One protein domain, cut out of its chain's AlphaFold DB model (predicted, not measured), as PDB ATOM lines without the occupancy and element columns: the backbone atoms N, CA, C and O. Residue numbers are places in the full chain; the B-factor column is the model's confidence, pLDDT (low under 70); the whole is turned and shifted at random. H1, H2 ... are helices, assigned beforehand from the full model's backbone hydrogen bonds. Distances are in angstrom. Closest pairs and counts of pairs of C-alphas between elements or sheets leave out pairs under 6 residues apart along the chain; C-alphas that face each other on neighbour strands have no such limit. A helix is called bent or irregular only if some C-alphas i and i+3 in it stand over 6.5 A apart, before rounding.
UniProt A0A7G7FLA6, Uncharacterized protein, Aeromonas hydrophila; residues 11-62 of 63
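AT A GLANCE: This is residues 11 to 62 of the 63 residues of an uncharacterized protein of Aeromonas hydrophila (UniProt A0A7G7FLA6). The model is a wide, open V of helices: one arm is the short helix H1 followed end to end by H2, the other arm is the single long helix H3, and the two arms meet at a corner at residues 31 to 37. The space between the arms is empty, and both the H1 end of the first arm and most of H3 stand free. The printed part has 52 residues with three named helices, in the order H1, H2, H3, and no named strand; the class is all helix. The whole is extended, with a radius of gyration of the C-alphas of 15.8 A, and flat, spanning 39 by 38 by 10 A.

IN THESE COORDINATES: H1 is residues 11 to 17, 9.8 A from first to last C-alpha, and begins with C-alpha 11 at (109.698, 74.091, 111.645). Ala 18 and Glu 19 link it to H2, residues 20 to 31, which is 16.5 A long and ends with C-alpha 31 at (139.123, 73.706, 117.135). Residues 32 to 34 link H2 to H3, residues 35 to 60, the longest helix with 26 residues and 38.0 A. H3 ends with C-alpha 60 at (124.447, 108.491, 115.896), and Thr 61 and Cys 62 follow it.

HOW THE PARTS SIT: H1 and H2 meet only through their link, which is tight. H2 and H3 are close but not clearly touching, with 1 pair of C-alphas within 8 A. Their closest C-alphas, those of Arg 31 and Gly 37, are 6.0 A apart, while the two centres are 19.7 A apart. Their lines stand at a steep tilt of 45 degrees, and they run opposite ways. H1 and H3 are apart. In H1, H2 and H3 every O i to N i+4 pair is within hydrogen-bond range. No helix is bent or irregular.

THE WHOLE: The two C-alphas farthest apart are those of Gly 34 and Cys 62, at 42.5 A. The first and last printed C-alphas, of Gln 11 and Cys 62, are 35.4 A apart. Residues 11 to 27 stand free, of which 11 to 17 belong to H1 and 20 to 27 to H2; so do residues 42 to 62, of which 42 to 60 belong to H3. The printed part has no cut, and both links are tight. The mean pLDDT of the printed part is 74.6. The model's confidence is under 70 at 18 residues, namely residues 24 to 37 and residues 59 to 62; the mean is 67 for H2 and 80 for both H1 and H3.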
ATOM      1  N   GLN A  11     109.843  74.972 110.488       81.62
ATOM      2  CA  GLN A  11     109.698  74.091 111.645       81.62
ATOM      3  C   GLN A  11     110.979  73.295 111.914       81.62
ATOM      4  O   GLN A  11     111.392  73.150 113.064       81.62
ATOM      5  N   GLU A  12     111.643  72.814 110.862       80.38
ATOM      6  CA  GLU A  12     112.912  72.103 110.995       80.38
ATOM      7  C   GLU A  12     114.052  73.046 111.409       80.38
ATOM      8  O   GLU A  12     114.900  72.673 112.223       80.38
ATOM      9  N   ALA A  13     114.050  74.289 110.922       79.50
ATOM     10  CA  ALA A  13     114.998  75.311 111.351       79.50
ATOM     11  C   ALA A  13     114.823  75.651 112.839       79.50
ATOM     12  O   ALA A  13     115.811  75.710 113.573       79.50
ATOM     13  N   LEU A  14     113.578  75.809 113.304       80.69
ATOM     14  CA  LEU A  14     113.259  76.085 114.707       80.69
ATOM     15  C   LEU A  14     113.620  74.912 115.626       80.69
ATOM     16  O   LEU A  14     114.219  75.130 116.678       80.69
ATOM     17  N   ALA A  15     113.341  73.673 115.213       81.88
ATOM     18  CA  ALA A  15     113.735  72.484 115.968       81.88
ATOM     19  C   ALA A  15     115.264  72.399 116.134       81.88
ATOM     20  O   ALA A  15     115.767  72.133 117.225       81.88
ATOM     21  N   ARG A  16     116.023  72.708 115.073       76.75
ATOM     22  CA  ARG A  16     117.495  72.718 115.105       76.75
ATOM     23  C   ARG A  16     118.087  73.933 115.821       76.75
ATOM     24  O   ARG A  16     119.226  73.862 116.286       76.75
ATOM     25  N   ALA A  17     117.346  75.036 115.938       77.94
ATOM     26  CA  ALA A  17     117.815  76.252 116.601       77.94
ATOM     27  C   ALA A  17     118.127  76.027 118.088       77.94
ATOM     28  O   ALA A  17     119.088  76.600 118.601       77.94
ATOM     29  N   ALA A  18     117.381  75.148 118.766       77.62
ATOM     30  CA  ALA A  18     117.626  74.800 120.168       77.62
ATOM     31  C   ALA A  18     118.967  74.068 120.374       77.62
ATOM     32  O   ALA A  18     119.643  74.257 121.386       77.62
ATOM     33  N   GLU A  19     119.390  73.267 119.395       79.06
ATOM     34  CA  GLU A  19     120.637  72.494 119.448       79.06
ATOM     35  C   GLU A  19     121.848  73.268 118.911       79.06
ATOM     36  O   GLU A  19     123.001  72.884 119.140       79.06
ATOM     37  N   LEU A  20     121.611  74.371 118.196       76.31
ATOM     38  CA  LEU A  20     122.653  75.183 117.571       76.31
ATOM     39  C   LEU A  20     123.726  75.656 118.569       76.31
ATOM     40  O   LEU A  20     124.912  75.480 118.275       76.31
ATOM     41  N   PRO A  21     123.376  76.196 119.756       73.81
ATOM     42  CA  PRO A  21     124.367  76.660 120.725       73.81
ATOM     43  C   PRO A  21     125.271  75.532 121.232       73.81
ATOM     44  O   PRO A  21     126.487  75.707 121.334       73.81
ATOM     45  N   LEU A  22     124.698  74.355 121.503       75.94
ATOM     46  CA  LEU A  22     125.428  73.162 121.943       75.94
ATOM     47  C   LEU A  22     126.371  72.649 120.850       75.94
ATOM     48  O   LEU A  22     127.543  72.371 121.117       75.94
ATOM     49  N   ASN A  23     125.893  72.588 119.609       72.31
ATOM     50  CA  ASN A  23     126.688  72.161 118.462       72.31
ATOM     51  C   ASN A  23     127.836  73.132 118.155       72.31
ATOM     52  O   ASN A  23     128.974  72.699 117.947       72.31
ATOM     53  N   LEU A  24     127.583  74.442 118.211       68.25
ATOM     54  CA  LEU A  24     128.611  75.472 118.057       68.25
ATOM     55  C   LEU A  24     129.638  75.423 119.194       68.25
ATOM     56  O   LEU A  24     130.842  75.502 118.940       68.25
ATOM     57  N   ALA A  25     129.199  75.228 120.440       68.62
ATOM     58  CA  ALA A  25     130.089  75.060 121.587       68.62
ATOM     59  C   ALA A  25     130.971  73.807 121.446       68.62
ATOM     60  O   ALA A  25     132.162  73.841 121.758       68.62
ATOM     61  N   ARG A  26     130.420  72.702 120.931       67.94
ATOM     62  CA  ARG A  26     131.170  71.466 120.672       67.94
ATOM     63  C   ARG A  26     132.240  71.671 119.597       67.94
ATOM     64  O   ARG A  26     133.393  71.301 119.806       67.94
ATOM     65  N   LEU A  27     131.894  72.320 118.486       64.44
ATOM     66  CA  LEU A  27     132.822  72.602 117.384       64.44
ATOM     67  C   LEU A  27     133.924  73.595 117.781       64.44
ATOM     68  O   LEU A  27     135.092  73.415 117.430       64.44
ATOM     69  N   THR A  28     133.577  74.619 118.560       60.62
ATOM     70  CA  THR A  28     134.538  75.615 119.056       60.62
ATOM     71  C   THR A  28     135.480  75.030 120.109       60.62
ATOM     72  O   THR A  28     136.668  75.351 120.103       60.62
ATOM     73  N   ARG A  29     135.019  74.115 120.971       59.34
ATOM     74  CA  ARG A  29     135.892  73.428 121.943       59.34
ATOM     75  C   ARG A  29     136.952  72.552 121.275       59.34
ATOM     76  O   ARG A  29     138.079  72.520 121.762       59.34
ATOM     77  N   VAL A  30     136.624  71.892 120.163       57.19
ATOM     78  CA  VAL A  30     137.566  71.011 119.450       57.19
ATOM     79  C   VAL A  30     138.602  71.809 118.642       57.19
ATOM     80  O   VAL A  30     139.768  71.431 118.616       57.19
ATOM     81  N   ARG A  31     138.227  72.946 118.035       56.53
ATOM     82  CA  ARG A  31     139.123  73.706 117.135       56.53
ATOM     83  C   ARG A  31     139.976  74.797 117.785       56.53
ATOM     84  O   ARG A  31     140.922  75.274 117.165       56.53
ATOM     85  N   LEU A  32     139.682  75.229 119.013       56.72
ATOM     86  CA  LEU A  32     140.293  76.453 119.554       56.72
ATOM     87  C   LEU A  32     141.553  76.261 120.418       56.72
ATOM     88  O   LEU A  32     142.042  77.251 120.967       56.72
ATOM     89  N   ARG A  33     142.092  75.041 120.558       58.25
ATOM     90  CA  ARG A  33     143.322  74.787 121.345       58.25
ATOM     91  C   ARG A  33     144.639  74.932 120.560       58.25
ATOM     92  O   ARG A  33     145.697  74.845 121.172       58.25
ATOM     93  N   GLY A  34     144.593  75.206 119.253       67.25
ATOM     94  CA  GLY A  34     145.777  75.356 118.393       67.25
ATOM     95  C   GLY A  34     146.069  76.793 117.915       67.25
ATOM     96  O   GLY A  34     145.299  77.717 118.194       67.25
ATOM     97  N   PRO A  35     147.159  77.001 117.149       67.31
ATOM     98  CA  PRO A  35     147.499  78.285 116.520       67.31
ATOM     99  C   PRO A  35     146.361  78.843 115.653       67.31
ATOM    100  O   PRO A  35     146.075  80.038 115.704       67.31
ATOM    101  N   GLU A  36     145.651  77.963 114.945       68.31
ATOM    102  CA  GLU A  36     144.461  78.294 114.152       68.31
ATOM    103  C   GLU A  36     143.340  78.872 115.020       68.31
ATOM    104  O   GLU A  36     142.706  79.860 114.659       68.31
ATOM    105  N   GLY A  37     143.155  78.330 116.224       68.75
ATOM    106  CA  GLY A  37     142.188  78.836 117.190       68.75
ATOM    107  C   GLY A  37     142.514  80.234 117.709       68.75
ATOM    108  O   GLY A  37     141.607  81.031 117.954       68.75
ATOM    109  N   ARG A  38     143.804  80.564 117.851       73.19
ATOM    110  CA  ARG A  38     144.243  81.925 118.199       73.19
ATOM    111  C   ARG A  38     143.965  82.903 117.062       73.19
ATOM    112  O   ARG A  38     143.463  83.991 117.331       73.19
ATOM    113  N   ASN A  39     144.213  82.494 115.818       76.94
ATOM    114  CA  ASN A  39     143.921  83.310 114.640       76.94
ATOM    115  C   ASN A  39     142.409  83.556 114.489       76.94
ATOM    116  O   ASN A  39     141.979  84.699 114.387       76.94
ATOM    117  N   LEU A  40     141.581  82.514 114.618       73.00
ATOM    118  CA  LEU A  40     140.119  82.646 114.569       73.00
ATOM    119  C   LEU A  40     139.566  83.538 115.692       73.00
ATOM    120  O   LEU A  40     138.663  84.336 115.454       73.00
ATOM    121  N   ARG A  41     140.124  83.468 116.910       76.75
ATOM    122  CA  ARG A  41     139.758  84.404 117.992       76.75
ATOM    123  C   ARG A  41     140.172  85.840 117.682       76.75
ATOM    124  O   ARG A  41     139.418  86.754 118.007       76.75
ATOM    125  N   ALA A  42     141.350  86.048 117.096       80.00
ATOM    126  CA  ALA A  42     141.810  87.376 116.699       80.00
ATOM    127  C   ALA A  42     140.898  87.968 115.614       80.00
ATOM    128  O   ALA A  42     140.416  89.085 115.771       80.00
ATOM    129  N   GLN A  43     140.565  87.183 114.587       80.62
ATOM    130  CA  GLN A  43     139.618  87.573 113.540       80.62
ATOM    131  C   GLN A  43     138.226  87.867 114.111       80.62
ATOM    132  O   GLN A  43     137.648  88.902 113.801       80.62
ATOM    133  N   GLY A  44     137.718  87.013 115.008       83.38
ATOM    134  CA  GLY A  44     136.433  87.226 115.674       83.38
ATOM    135  C   GLY A  44     136.379  88.534 116.467       83.38
ATOM    136  O   GLY A  44     135.403  89.272 116.358       83.38
ATOM    137  N   LYS A  45     137.448  88.870 117.206       84.69
ATOM    138  CA  LYS A  45     137.560  90.152 117.924       84.69
ATOM    139  C   LYS A  45     137.560  91.349 116.974       84.69
ATOM    140  O   LYS A  45     136.877  92.332 117.246       84.69
ATOM    141  N   THR A  46     138.290  91.265 115.863       86.88
ATOM    142  CA  THR A  46     138.319  92.328 114.850       86.88
ATOM    143  C   THR A  46     136.939  92.535 114.230       86.88
ATOM    144  O   THR A  46     136.451  93.662 114.189       86.88
ATOM    145  N   SER A  47     136.263  91.458 113.818       85.44
ATOM    146  CA  SER A  47     134.905  91.524 113.264       85.44
ATOM    147  C   SER A  47     133.890  92.075 114.267       85.44
ATOM    148  O   SER A  47     133.041  92.885 113.901       85.44
ATOM    149  N   GLN A  48     134.004  91.697 115.545       86.12
ATOM    150  CA  GLN A  48     133.180  92.264 116.611       86.12
ATOM    151  C   GLN A  48     133.421  93.771 116.765       86.12
ATOM    152  O   GLN A  48     132.457  94.528 116.848       86.12
ATOM    153  N   GLY A  49     134.680  94.221 116.739       88.31
ATOM    154  CA  GLY A  49     135.026  95.644 116.778       88.31
ATOM    155  C   GLY A  49     134.401  96.437 115.626       88.31
ATOM    156  O   GLY A  49     133.783  97.475 115.860       88.31
ATOM    157  N   TRP A  50     134.477  95.916 114.396       89.00
ATOM    158  CA  TRP A  50     133.829  96.524 113.228       89.00
ATOM    159  C   TRP A  50     132.310  96.591 113.361       89.00
ATOM    160  O   TRP A  50     131.716  97.627 113.066       89.00
ATOM    161  N   HIS A  51     131.677  95.523 113.848       86.94
ATOM    162  CA  HIS A  51     130.239  95.517 114.096       86.94
ATOM    163  C   HIS A  51     129.842  96.572 115.137       86.94
ATOM    164  O   HIS A  51     128.881  97.313 114.942       86.94
ATOM    165  N   GLN A  52     130.612  96.695 116.218       87.81
ATOM    166  CA  GLN A  52     130.345  97.664 117.278       87.81
ATOM    167  C   GLN A  52     130.519  99.109 116.791       87.81
ATOM    168  O   GLN A  52     129.694  99.964 117.114       87.81
ATOM    169  N   LEU A  53     131.539  99.373 115.966       88.75
ATOM    170  CA  LEU A  53     131.723 100.657 115.286       88.75
ATOM    171  C   LEU A  53     130.552 100.968 114.354       88.75
ATOM    172  O   LEU A  53     129.984 102.051 114.443       88.75
ATOM    173  N   PHE A  54     130.143 100.011 113.520       87.88
ATOM    174  CA  PHE A  54     129.000 100.162 112.622       87.88
ATOM    175  C   PHE A  54     127.715 100.485 113.390       87.88
ATOM    176  O   PHE A  54     127.021 101.442 113.056       87.88
ATOM    177  N   VAL A  55     127.407  99.740 114.454       85.31
ATOM    178  CA  VAL A  55     126.231 100.002 115.299       85.31
ATOM    179  C   VAL A  55     126.328 101.379 115.955       85.31
ATOM    180  O   VAL A  55     125.340 102.105 115.993       85.31
ATOM    181  N   THR A  56     127.504 101.768 116.447       85.38
ATOM    182  CA  THR A  56     127.708 103.070 117.103       85.38
ATOM    183  C   THR A  56     127.533 104.230 116.127       85.38
ATOM    184  O   THR A  56     126.872 105.209 116.460       85.38
ATOM    185  N   LEU A  57     128.097 104.123 114.925       82.38
ATOM    186  CA  LEU A  57     127.964 105.140 113.883       82.38
ATOM    187  C   LEU A  57     126.513 105.256 113.408       82.38
ATOM    188  O   LEU A  57     126.000 106.366 113.341       82.38
ATOM    189  N   ASN A  58     125.830 104.130 113.188       77.38
ATOM    190  CA  ASN A  58     124.428 104.138 112.763       77.38
ATOM    191  C   ASN A  58     123.453 104.577 113.861       77.38
ATOM    192  O   ASN A  58     122.397 105.127 113.570       77.38
ATOM    193  N   ARG A  59     123.795 104.379 115.138       68.88
ATOM    194  CA  ARG A  59     123.013 104.929 116.256       68.88
ATOM    195  C   ARG A  59     123.161 106.438 116.403       68.88
ATOM    196  O   ARG A  59     122.276 107.058 116.969       68.88
ATOM    197  N   ARG A  60     124.255 107.030 115.913       58.53
ATOM    198  CA  ARG A  60     124.447 108.491 115.896       58.53
ATOM    199  C   ARG A  60     123.754 109.170 114.711       58.53
ATOM    200  O   ARG A  60     123.625 110.387 114.727       58.53
ATOM    201  N   THR A  61     123.331 108.411 113.701       55.66
ATOM    202  CA  THR A  61     122.580 108.912 112.539       55.66
ATOM    203  C   THR A  61     121.067 108.720 112.651       55.66
ATOM    204  O   THR A  61     120.345 109.189 111.773       55.66
ATOM    205  N   CYS A  62     120.569 108.097 113.723       48.06
ATOM    206  CA  CYS A  62     119.153 108.164 114.082       48.06
ATOM    207  C   CYS A  62     118.941 109.296 115.110       48.06
ATOM    208  O   CYS A  62     119.600 109.251 116.151       48.06
TER     209      CYS A  62